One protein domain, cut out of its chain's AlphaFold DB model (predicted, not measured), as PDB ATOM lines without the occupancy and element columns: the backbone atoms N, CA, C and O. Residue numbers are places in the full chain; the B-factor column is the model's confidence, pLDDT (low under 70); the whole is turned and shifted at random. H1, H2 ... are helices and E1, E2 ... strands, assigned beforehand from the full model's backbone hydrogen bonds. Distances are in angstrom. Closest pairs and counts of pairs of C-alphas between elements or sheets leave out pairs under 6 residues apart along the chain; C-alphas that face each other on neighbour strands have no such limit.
ATOM      1  N   ARG A  50      55.430  65.449  23.358       47.25
ATOM      2  CA  ARG A  50      56.353  65.237  24.479       47.25
ATOM      3  C   ARG A  50      55.864  64.174  25.457       47.25
ATOM      4  O   ARG A  50      56.680  63.376  25.902       47.25
ATOM      5  N   ALA A  51      54.571  64.147  25.776       48.09
ATOM      6  CA  ALA A  51      53.997  63.129  26.655       48.09
ATOM      7  C   ALA A  51      54.045  61.746  25.990       48.09
ATOM      8  O   ALA A  51      54.504  60.787  26.602       48.09
ATOM      9  N   VAL A  52      53.685  61.668  24.702       55.12
ATOM     10  CA  VAL A  52      53.768  60.425  23.912       55.12
ATOM     11  C   VAL A  52      55.208  59.906  23.842       55.12
ATOM     12  O   VAL A  52      55.458  58.713  24.017       55.12
ATOM     13  N   ARG A  53      56.174  60.801  23.614       57.00
ATOM     14  CA  ARG A  53      57.597  60.458  23.548       57.00
ATOM     15  C   ARG A  53      58.149  60.016  24.907       57.00
ATOM     16  O   ARG A  53      58.823  58.996  24.974       57.00
ATOM     17  N   ALA A  54      57.819  60.727  25.986       52.75
ATOM     18  CA  ALA A  54      58.274  60.389  27.336       52.75
ATOM     19  C   ALA A  54      57.783  59.005  27.794       52.75
ATOM     20  O   ALA A  54      58.564  58.254  28.381       52.75
ATOM     21  N   SER A  55      56.537  58.638  27.465       52.44
ATOM     22  CA  SER A  55      56.009  57.288  27.707       52.44
ATOM     23  C   SER A  55      56.773  56.216  26.925       52.44
ATOM     24  O   SER A  55      57.134  55.194  27.499       52.44
ATOM     25  N   ARG A  56      57.083  56.458  25.641       56.06
ATOM     26  CA  ARG A  56      57.851  55.511  24.805       56.06
ATOM     27  C   ARG A  56      59.292  55.315  25.274       56.06
ATOM     28  O   ARG A  56      59.846  54.237  25.107       56.06
ATOM     29  N   GLU A  57      59.908  56.354  25.827       61.94
ATOM     30  CA  GLU A  57      61.326  56.345  26.206       61.94
ATOM     31  C   GLU A  57      61.579  55.861  27.644       61.94
ATOM     32  O   GLU A  57      62.736  55.747  28.048       61.94
ATOM     33  N   GLY A  58      60.534  55.605  28.442       49.38
ATOM     34  CA  GLY A  58      60.671  55.118  29.823       49.38
ATOM     35  C   GLY A  58      61.332  56.110  30.794       49.38
ATOM     36  O   GLY A  58      61.739  55.729  31.891       49.38
ATOM     37  N   ARG A  59      61.456  57.390  30.418       52.72
ATOM     38  CA  ARG A  59      62.134  58.436  31.203       52.72
ATOM     39  C   ARG A  59      61.137  59.243  32.019       52.72
ATOM     40  O   ARG A  59      60.825  60.383  31.671       52.72
ATOM     41  N   CYS A  60      60.651  58.689  33.121       52.41
ATOM     42  CA  CYS A  60      59.719  59.419  33.972       52.41
ATOM     43  C   CYS A  60      60.307  59.793  35.324       52.41
ATOM     44  O   CYS A  60      60.993  59.010  35.974       52.41
ATOM     45  N   SER A  67      56.521  54.646  36.103       40.25
ATOM     46  CA  SER A  67      57.374  53.652  36.734       40.25
ATOM     47  C   SER A  67      57.314  52.403  35.856       40.25
ATOM     48  O   SER A  67      56.346  51.647  35.933       40.25
ATOM     49  N   GLY A  68      58.317  52.253  34.983       43.53
ATOM     50  CA  GLY A  68      58.495  51.119  34.069       43.53
ATOM     51  C   GLY A  68      57.488  51.065  32.915       43.53
ATOM     52  O   GLY A  68      56.376  51.576  33.026       43.53
ATOM     53  N   GLY A  69      57.864  50.425  31.804       53.66
ATOM     54  CA  GLY A  69      56.944  50.023  30.729       53.66
ATOM     55  C   GLY A  69      56.000  48.912  31.199       53.66
ATOM     56  O   GLY A  69      56.033  47.802  30.681       53.66
ATOM     57  N   GLY A  70      55.251  49.184  32.266       77.50
ATOM     58  CA  GLY A  70      54.378  48.248  32.950       77.50
ATOM     59  C   GLY A  70      52.911  48.538  32.673       77.50
ATOM     60  O   GLY A  70      52.495  49.682  32.459       77.50
ATOM     61  N   TRP A  71      52.124  47.473  32.718       87.94
ATOM     62  CA  TRP A  71      50.673  47.538  32.701       87.94
ATOM     63  C   TRP A  71      50.149  47.946  34.084       87.94
ATOM     64  O   TRP A  71      50.681  47.532  35.112       87.94
ATOM     65  N   LEU A  72      49.091  48.752  34.111       93.62
ATOM     66  CA  LEU A  72      48.391  49.191  35.316       93.62
ATOM     67  C   LEU A  72      46.947  48.700  35.300       93.62
ATOM     68  O   LEU A  72      46.286  48.750  34.260       93.62
ATOM     69  N   VAL A  73      46.434  48.311  36.467       95.50
ATOM     70  CA  VAL A  73      45.013  48.000  36.652       95.50
ATOM     71  C   VAL A  73      44.211  49.300  36.716       95.50
ATOM     72  O   VAL A  73      44.483  50.179  37.539       95.50
ATOM     73  N   THR A  74      43.200  49.422  35.857       97.25
ATOM     74  CA  THR A  74      42.304  50.581  35.794       97.25
ATOM     75  C   THR A  74      40.843  50.152  35.684       97.25
ATOM     76  O   THR A  74      40.538  49.147  35.046       97.25
ATOM     77  N   ALA A  75      39.915  50.904  36.276       97.75
ATOM     78  CA  ALA A  75      38.478  50.635  36.147       97.75
ATOM     79  C   ALA A  75      37.641  51.926  36.211       97.75
ATOM     80  O   ALA A  75      38.049  52.875  36.890       97.75
ATOM     81  N   PRO A  76      36.453  51.969  35.571       96.88
ATOM     82  CA  PRO A  76      35.548  53.118  35.664       96.88
ATOM     83  C   PRO A  76      35.014  53.336  37.084       96.88
ATOM     84  O   PRO A  76      34.665  54.451  37.463       96.88
ATOM     85  N   HIS A  77      34.938  52.262  37.876       95.88
ATOM     86  CA  HIS A  77      34.344  52.272  39.205       95.88
ATOM     87  C   HIS A  77      35.266  51.611  40.232       95.88
ATOM     88  O   HIS A  77      35.974  50.644  39.945       95.88
ATOM     89  N   GLN A  78      35.227  52.126  41.460       95.06
ATOM     90  CA  GLN A  78      35.960  51.590  42.606       95.06
ATOM     91  C   GLN A  78      34.983  51.180  43.712       95.06
ATOM     92  O   GLN A  78      33.956  51.829  43.920       95.06
ATOM     93  N   LYS A  79      35.313  50.119  44.449       92.12
ATOM     94  CA  LYS A  79      34.595  49.767  45.677       92.12
ATOM     95  C   LYS A  79      34.886  50.822  46.754       92.12
ATOM     96  O   LYS A  79      36.020  51.309  46.817       92.12
ATOM     97  N   PRO A  80      33.913  51.154  47.622       87.06
ATOM     98  CA  PRO A  80      34.182  51.957  48.808       87.06
ATOM     99  C   PRO A  80      35.297  51.310  49.635       87.06
ATOM    100  O   PRO A  80      35.286  50.097  49.851       87.06
ATOM    101  N   ALA A  81      36.271  52.108  50.073       83.62
ATOM    102  CA  ALA A  81      37.311  51.622  50.972       83.62
ATOM    103  C   ALA A  81      36.688  51.231  52.321       83.62
ATOM    104  O   ALA A  81      35.765  51.898  52.794       83.62
ATOM    105  N   SER A  82      37.196  50.171  52.946       83.06
ATOM    106  CA  SER A  82      36.829  49.794  54.313       83.06
ATOM    107  C   SER A  82      38.056  49.863  55.218       83.06
ATOM    108  O   SER A  82      39.188  49.881  54.742       83.06
ATOM    109  N   VAL A  83      37.843  49.866  56.536       78.12
ATOM    110  CA  VAL A  83      38.929  49.929  57.535       78.12
ATOM    111  C   VAL A  83      39.965  48.807  57.341       78.12
ATOM    112  O   VAL A  83      41.133  48.988  57.656       78.12
ATOM    113  N   SER A  84      39.556  47.666  56.780       77.00
ATOM    114  CA  SER A  84      40.394  46.476  56.585       77.00
ATOM    115  C   SER A  84      40.793  46.194  55.133       77.00
ATOM    116  O   SER A  84      41.512  45.224  54.889       77.00
ATOM    117  N   ARG A  85      40.334  46.983  54.149       77.69
ATOM    118  CA  ARG A  85      40.677  46.774  52.732       77.69
ATOM    119  C   ARG A  85      40.950  48.085  52.010       77.69
ATOM    120  O   ARG A  85      40.140  49.010  52.035       77.69
ATOM    121  N   GLY A  86      42.073  48.104  51.291       83.19
ATOM    122  CA  GLY A  86      42.406  49.165  50.348       83.19
ATOM    123  C   GLY A  86      41.390  49.284  49.206       83.19
ATOM    124  O   GLY A  86      40.467  48.479  49.061       83.19
ATOM    125  N   ARG A  87      41.568  50.314  48.373       87.88
ATOM    126  CA  ARG A  87      40.732  50.532  47.185       87.88
ATOM    127  C   ARG A  87      40.874  49.352  46.225       87.88
ATOM    128  O   ARG A  87      41.986  48.924  45.937       87.88
ATOM    129  N   ALA A  88      39.751  48.877  45.701       92.81
ATOM    130  CA  ALA A  88      39.702  47.790  44.732       92.81
ATOM    131  C   ALA A  88      38.756  48.152  43.579       92.81
ATOM    132  O   ALA A  88      37.786  48.886  43.808       92.81
ATOM    133  N   PRO A  89      38.994  47.644  42.359       96.00
ATOM    134  CA  PRO A  89      38.087  47.850  41.243       96.00
ATOM    135  C   PRO A  89      36.714  47.249  41.545       96.00
ATOM    136  O   PRO A  89      36.573  46.253  42.270       96.00
ATOM    137  N   TRP A  90      35.680  47.877  40.993       94.88
ATOM    138  CA  TRP A  90      34.331  47.336  41.008       94.88
ATOM    139  C   TRP A  90      33.894  46.975  39.590       94.88
ATOM    140  O   TRP A  90      33.911  47.818  38.699       94.88
ATOM    141  N   GLY A  91      33.499  45.715  39.396       95.62
ATOM    142  CA  GLY A  91      33.142  45.184  38.083       95.62
ATOM    143  C   GLY A  91      34.365  44.727  37.290       95.62
ATOM    144  O   GLY A  91      35.316  44.195  37.862       95.62
ATOM    145  N   THR A  92      34.309  44.894  35.969       97.38
ATOM    146  CA  THR A  92      35.412  44.547  35.068       97.38
ATOM    147  C   THR A  92      36.505  45.604  35.132       97.38
ATOM    148  O   THR A  92      36.229  46.796  34.990       97.38
ATOM    149  N   PHE A  93      37.750  45.171  35.311       97.81
ATOM    150  CA  PHE A  93      38.911  46.052  35.218       97.81
ATOM    151  C   PHE A  93      39.696  45.800  33.934       97.81
ATOM    152  O   PHE A  93      39.615  44.744  33.305       97.81
ATOM    153  N   HIS A  94      40.451  46.807  33.530       97.94
ATOM    154  CA  HIS A  94      41.219  46.835  32.299       97.94
ATOM    155  C   HIS A  94      42.685  47.110  32.610       97.94
ATOM    156  O   HIS A  94      43.034  47.570  33.698       97.94
ATOM    157  N   PHE A  95      43.533  46.843  31.625       95.44
ATOM    158  CA  PHE A  95      44.953  47.146  31.700       95.44
ATOM    159  C   PHE A  95      45.249  48.339  30.812       95.44
ATOM    160  O   PHE A  95      44.768  48.387  29.680       95.44
ATOM    161  N   LYS A  96      46.029  49.296  31.304       93.69
ATOM    162  CA  LYS A  96      46.590  50.366  30.473       93.69
ATOM    163  C   LYS A  96      48.076  50.511  30.734       93.69
ATOM    164  O   LYS A  96      48.517  50.268  31.855       93.69
ATOM    165  N   GLU A  97      48.831  50.908  29.724       91.00
ATOM    166  CA  GLU A  97      50.232  51.261  29.928       91.00
ATOM    167  C   GLU A  97      50.332  52.468  30.862       91.00
ATOM    168  O   GLU A  97      49.453  53.340  30.904       91.00
ATOM    169  N   ASN A  98      51.418  52.529  31.622       86.12
ATOM    170  CA  ASN A  98      51.687  53.670  32.478       86.12
ATOM    171  C   ASN A  98      51.855  54.958  31.646       86.12
ATOM    172  O   ASN A  98      52.663  55.021  30.722       86.12
ATOM    173  N   GLY A  99      51.051  55.980  31.944       84.38
ATOM    174  CA  GLY A  99      50.942  57.197  31.129       84.38
ATOM    175  C   GLY A  99      50.088  57.058  29.856       84.38
ATOM    176  O   GLY A  99      49.814  58.061  29.198       84.38
ATOM    177  N   GLY A 100      49.608  55.856  29.527       84.50
ATOM    178  CA  GLY A 100      48.713  55.617  28.399       84.50
ATOM    179  C   GLY A 100      47.311  56.201  28.619       84.50
ATOM    180  O   GLY A 100      46.748  56.151  29.721       84.50
ATOM    181  N   LEU A 101      46.720  56.738  27.545       89.25
ATOM    182  CA  LEU A 101      45.313  57.167  27.545       89.25
ATOM    183  C   LEU A 101      44.346  56.024  27.283       89.25
ATOM    184  O   LEU A 101      43.200  56.086  27.723       89.25
ATOM    185  N   LEU A 102      44.805  55.023  26.539       91.81
ATOM    186  CA  LEU A 102      44.005  53.891  26.120       91.81
ATOM    187  C   LEU A 102      44.361  52.670  26.955       91.81
ATOM    188  O   LEU A 102      45.515  52.446  27.326       91.81
ATOM    189  N   THR A 103      43.347  51.870  27.233       95.12
ATOM    190  CA  THR A 103      43.528  50.499  27.698       95.12
ATOM    191  C   THR A 103      44.033  49.615  26.559       95.12
ATOM    192  O   THR A 103      43.909  49.956  25.382       95.12
ATOM    193  N   ALA A 104      44.530  48.428  26.897       91.81
ATOM    194  CA  ALA A 104      44.946  47.418  25.930       91.81
ATOM    195  C   ALA A 104      43.826  47.016  24.952       91.81
ATOM    196  O   ALA A 104      44.106  46.576  23.842       91.81
ATOM    197  N   CYS A 105      42.555  47.156  25.347       93.62
ATOM    198  CA  CYS A 105      41.410  46.888  24.478       93.62
ATOM    199  C   CYS A 105      40.905  48.116  23.703       93.62
ATOM    200  O   CYS A 105      39.865  48.015  23.061       93.62
ATOM    201  N   GLY A 106      41.603  49.253  23.763       92.00
ATOM    202  CA  GLY A 106      41.281  50.458  22.991       92.00
ATOM    203  C   GLY A 106      40.327  51.447  23.666       92.00
ATOM    204  O   GLY A 106      40.051  52.493  23.093       92.00
ATOM    205  N   GLU A 107      39.855  51.168  24.884       93.44
ATOM    206  CA  GLU A 107      38.975  52.088  25.624       93.44
ATOM    207  C   GLU A 107      39.754  53.257  26.234       93.44
ATOM    208  O   GLU A 107      40.836  53.049  26.794       93.44
ATOM    209  N   TYR A 108      39.184  54.465  26.205       93.69
ATOM    210  CA  TYR A 108      39.757  55.642  26.863       93.69
ATOM    211  C   TYR A 108      39.635  55.546  28.391       93.69
ATOM    212  O   TYR A 108      38.540  55.506  28.946       93.69
ATOM    213  N   ALA A 109      40.772  55.598  29.086       95.44
ATOM    214  CA  ALA A 109      40.874  55.447  30.541       95.44
ATOM    215  C   ALA A 109      41.511  56.667  31.228       95.44
ATOM    216  O   ALA A 109      42.210  56.541  32.239       95.44
ATOM    217  N   VAL A 110      41.294  57.862  30.671       92.56
ATOM    218  CA  VAL A 110      41.796  59.127  31.242       92.56
ATOM    219  C   VAL A 110      41.080  59.466  32.549       92.56
ATOM    220  O   VAL A 110      41.720  59.867  33.513       92.56
ATOM    221  N   ALA A 111      39.763  59.255  32.595       94.94
ATOM    222  CA  ALA A 111      38.928  59.546  33.763       94.94
ATOM    223  C   ALA A 111      38.783  58.358  34.734       94.94
ATOM    224  O   ALA A 111      38.043  58.444  35.710       94.94
ATOM    225  N   TRP A 112      39.431  57.225  34.450       97.12
ATOM    226  CA  TRP A 112      39.259  55.998  35.225       97.12
ATOM    227  C   TRP A 112      40.171  55.974  36.450       97.12
ATOM    228  O   TRP A 112      41.233  56.600  36.485       97.12
ATOM    229  N   HIS A 113      39.773  55.203  37.458       96.50
ATOM    230  CA  HIS A 113      40.593  54.982  38.640       96.50
ATOM    231  C   HIS A 113      41.752  54.042  38.315       96.50
ATOM    232  O   HIS A 113      41.531  52.959  37.779       96.50
ATOM    233  N   VAL A 114      42.970  54.438  38.698       95.00
ATOM    234  CA  VAL A 114      44.184  53.617  38.600       95.00
ATOM    235  C   VAL A 114      44.514  53.027  39.969       95.00
ATOM    236  O   VAL A 114      44.583  53.753  40.964       95.00
ATOM    237  N   PHE A 115      44.735  51.715  40.021       93.12
ATOM    238  CA  PHE A 115      44.968  50.969  41.258       93.12
ATOM    239  C   PHE A 115      46.445  50.579  41.387       93.12
ATOM    240  O   PHE A 115      46.825  49.445  41.128       93.12
ATOM    241  N   TRP A 116      47.281  51.530  41.813       86.88
ATOM    242  CA  TRP A 116      48.746  51.386  41.887       86.88
ATOM    243  C   TRP A 116      49.264  50.242  42.773       86.88
ATOM    244  O   TRP A 116      50.400  49.821  42.604       86.88
ATOM    245  N   GLY A 117      48.459  49.758  43.722       84.44
ATOM    246  CA  GLY A 117      48.821  48.646  44.608       84.44
ATOM    247  C   GLY A 117      48.348  47.275  44.125       84.44
ATOM    248  O   GLY A 117      48.514  46.304  44.856       84.44
ATOM    249  N   LEU A 118      47.706  47.195  42.956       89.00
ATOM    250  CA  LEU A 118      47.262  45.928  42.384       89.00
ATOM    251  C   LEU A 118      48.229  45.476  41.299       89.00
ATOM    252  O   LEU A 118      48.475  46.194  40.329       89.00
ATOM    253  N   GLU A 119      48.731  44.258  41.462       88.88
ATOM    254  CA  GLU A 119      49.492  43.583  40.424       88.88
ATOM    255  C   GLU A 119      48.585  43.235  39.243       88.88
ATOM    256  O   GLU A 119      47.412  42.882  39.394       88.88
ATOM    257  N   VAL A 120      49.139  43.338  38.038       89.88
ATOM    258  CA  VAL A 120      48.428  42.955  36.823       89.88
ATOM    259  C   VAL A 120      48.352  41.440  36.752       89.88
ATOM    260  O   VAL A 120      49.347  40.764  36.509       89.88
ATOM    261  N   ASN A 121      47.143  40.913  36.919       91.12
ATOM    262  CA  ASN A 121      46.855  39.499  36.745       91.12
ATOM    263  C   ASN A 121      45.852  39.298  35.593       91.12
ATOM    264  O   ASN A 121      44.644  39.442  35.796       91.12
ATOM    265  N   PRO A 122      46.311  38.959  34.372       89.62
ATOM    266  CA  PRO A 122      45.424  38.754  33.226       89.62
ATOM    267  C   PRO A 122      44.543  37.502  33.352       89.62
ATOM    268  O   PRO A 122      43.583  37.362  32.596       89.62
ATOM    269  N   LEU A 123      44.840  36.601  34.294       91.94
ATOM    270  CA  LEU A 123      44.055  35.390  34.550       91.94
ATOM    271  C   LEU A 123      42.905  35.632  35.536       91.94
ATOM    272  O   LEU A 123      42.058  34.756  35.730       91.94
ATOM    273  N   GLU A 124      42.851  36.804  36.168       94.50
ATOM    274  CA  GLU A 124      41.778  37.121  37.096       94.50
ATOM    275  C   GLU A 124      40.434  37.217  36.363       94.50
ATOM    276  O   GLU A 124      40.291  37.880  35.337       94.50
ATOM    277  N   ARG A 125      39.396  36.586  36.924       96.25
ATOM    278  CA  ARG A 125      38.067  36.489  36.292       96.25
ATOM    279  C   ARG A 125      37.430  37.851  35.980       96.25
ATOM    280  O   ARG A 125      36.583  37.934  35.095       96.25
ATOM    281  N   GLN A 126      37.792  38.887  36.735       96.88
ATOM    282  CA  GLN A 126      37.290  40.255  36.573       96.88
ATOM    283  C   GLN A 126      38.084  41.066  35.538       96.88
ATOM    284  O   GLN A 126      37.642  42.152  35.165       96.88
ATOM    285  N   ALA A 127      39.208  40.552  35.031       96.75
ATOM    286  CA  ALA A 127      39.966  41.211  33.981       96.75
ATOM    287  C   ALA A 127      39.185  41.207  32.656       96.75
ATOM    288  O   ALA A 127      38.579  40.208  32.251       96.75
ATOM    289  N   CYS A 128      39.228  42.325  31.937       97.88
ATOM    290  CA  CYS A 128      38.717  42.402  30.577       97.88
ATOM    291  C   CYS A 128      39.445  41.377  29.694       97.88
ATOM    292  O   CYS A 128      40.662  41.446  29.516       97.88
ATOM    293  N   ARG A 129      38.691  40.456  29.081       96.62
ATOM    294  CA  ARG A 129      39.248  39.359  28.268       96.62
ATOM    295  C   ARG A 129      40.083  39.839  27.080       96.62
ATOM    296  O   ARG A 129      41.010  39.152  26.664       96.62
ATOM    297  N   VAL A 130      39.750  40.993  26.500       94.00
ATOM    298  CA  VAL A 130      40.537  41.575  25.403       94.00
ATOM    299  C   VAL A 130      41.863  42.106  25.939       94.00
ATOM    300  O   VAL A 130      42.906  41.763  25.395       94.00
ATOM    301  N   CYS A 131      41.836  42.848  27.051       94.75
ATOM    302  CA  CYS A 131      43.058  43.329  27.693       94.75
ATOM    303  C   CYS A 131      43.968  42.167  28.114       94.75
ATOM    304  O   CYS A 131      45.157  42.197  27.824       94.75
ATOM    305  N   ALA A 132      43.407  41.125  28.737       93.31
ATOM    306  CA  ALA A 132      44.152  39.944  29.164       93.31
ATOM    307  C   ALA A 132      44.906  39.274  28.007       93.31
ATOM    308  O   ALA A 132      46.084  38.965  28.152       93.31
ATOM    309  N   ARG A 133      44.261  39.106  26.843       88.81
ATOM    310  CA  ARG A 133      44.907  38.529  25.651       88.81
ATOM    311  C   ARG A 133      46.060  39.383  25.132       88.81
ATOM    312  O   ARG A 133      47.111  38.838  24.829       88.81
ATOM    313  N   MET A 134      45.869  40.699  25.049       87.25
ATOM    314  CA  MET A 134      46.900  41.623  24.554       87.25
ATOM    315  C   MET A 134      48.123  41.635  25.474       87.25
ATOM    316  O   MET A 134      49.254  41.560  25.009       87.25
ATOM    317  N   VAL A 135      47.880  41.666  26.784       85.69
ATOM    318  CA  VAL A 135      48.933  41.655  27.801       85.69
ATOM    319  C   VAL A 135      49.684  40.319  27.805       85.69
ATOM    320  O   VAL A 135      50.908  40.316  27.804       85.69
ATOM    321  N   LEU A 136      48.979  39.184  27.738       84.69
ATOM    322  CA  LEU A 136      49.607  37.858  27.653       84.69
ATOM    323  C   LEU A 136      50.415  37.660  26.365       84.69
ATOM    324  O   LEU A 136      51.487  37.066  26.421       84.69
ATOM    325  N   GLY A 137      49.935  38.176  25.230       74.56
ATOM    326  CA  GLY A 137      50.664  38.112  23.960       74.56
ATOM    327  C   GLY A 137      52.017  38.826  24.021       74.56
ATOM    328  O   GLY A 137      53.011  38.286  23.555       74.56
ATOM    329  N   GLN A 138      52.083  39.982  24.689       63.03
ATOM    330  CA  GLN A 138      53.340  40.719  24.872       63.03
ATOM    331  C   GLN A 138      54.344  40.014  25.791       63.03
ATOM    332  O   GLN A 138      55.549  40.223  25.656       63.03
ATOM    333  N   PHE A 139      53.874  39.187  26.729       57.47
ATOM    334  CA  PHE A 139      54.769  38.400  27.576       57.47
ATOM    335  C   PHE A 139      55.431  37.242  26.817       57.47
ATOM    336  O   PHE A 139      56.527  36.844  27.200       57.47
ATOM    337  N   GLY A 140      54.825  36.746  25.732       52.06
ATOM    338  CA  GLY A 140      55.455  35.762  24.843       52.06
ATOM    339  C   GLY A 140      56.673  36.337  24.116       52.06
ATOM    340  O   GLY A 140      57.756  35.764  24.186       52.06
ATOM    341  N   ASP A 141      56.533  37.536  23.545       51.53
ATOM    342  CA  ASP A 141      57.611  38.207  22.795       51.53
ATOM    343  C   ASP A 141      58.822  38.595  23.671       51.53
ATOM    344  O   ASP A 141      59.930  38.805  23.171       51.53
ATOM    345  N   PHE A 142      58.629  38.733  24.989       46.62
ATOM    346  CA  PHE A 142      59.713  39.038  25.924       46.62
ATOM    347  C   PHE A 142      60.600  37.818  26.216       46.62
ATOM    348  O   PHE A 142      61.812  37.982  26.365       46.62
ATOM    349  N   VAL A 143      60.021  36.613  26.273       53.62
ATOM    350  CA  VAL A 143      60.767  35.369  26.538       53.62
ATOM    351  C   VAL A 143      61.669  35.024  25.350       53.62
ATOM    352  O   VAL A 143      62.857  34.777  25.549       53.62
ATOM    353  N   ASP A 144      61.171  35.168  24.119       49.84
ATOM    354  CA  ASP A 144      61.955  34.905  22.899       49.84
ATOM    355  C   ASP A 144      63.156  35.854  22.728       49.84
ATOM    356  O   ASP A 144      64.153  35.520  22.088       49.84
ATOM    357  N   ARG A 145      63.109  37.055  23.321       50.31
ATOM    358  CA  ARG A 145      64.206  38.031  23.226       50.31
ATOM    359  C   ARG A 145      65.365  37.732  24.190       50.31
ATOM    360  O   ARG A 145      66.454  38.273  23.991       50.31
ATOM    361  N   PHE A 146      65.159  36.896  25.210       50.03
ATOM    362  CA  PHE A 146      66.187  36.552  26.202       50.03
ATOM    363  C   PHE A 146      66.966  35.265  25.884       50.03
ATOM    364  O   PHE A 146      68.091  35.127  26.359       50.03
TER     365      PHE A 146
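AT A GLANCE: This is residues 50 to 60 and 67 to 146 of the 150 residues of an uncharacterized protein of Nocardioides sp. K1W22B-1 (UniProt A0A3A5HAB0). With little regular structure, this is a hairpin of two strands, E1 and E2, amid long loops, with residues 129 to 135 of H2 packed on E2. Residues 137 to 146 stick out, and H1 sits apart from E2 and H2. The 91 printed residues, 33 in named elements, run H1, E1, E2, H2, class mixed; the whole is compact, radius of gyration of the C-alphas 13.8 A, spanning 43 by 30 by 24 A.

IN THESE COORDINATES: Find C-alpha 50 at (56.353, 65.237, 24.479), where H1, residues 50 to 57, begins. E1 is residues 71 to 75, E2 residues 94 to 97. H2, residues 129 to 144, runs 23.8 A to C-alpha 144 at (61.955, 34.905, 22.899).

HOW THE PARTS SIT: In the antiparallel hairpin E1 and E2, N 72 and O 96 are within hydrogen-bond range, 2.8 A. The closest C-alphas of E2 and H2, Phe 95 and Cys 131, are 5.8 A apart. O i to N i+4 pairs are within range throughout H1, and 10 of 12 in H2.

THE WHOLE: Across the cut, residues 61 to 66, C-alphas 60 and 67 are 6.8 A apart. Links E1 to E2 and E2 to H2 are long. Residues 50 to 60, 67 to 69 and 138 to 146 have pLDDT under 70.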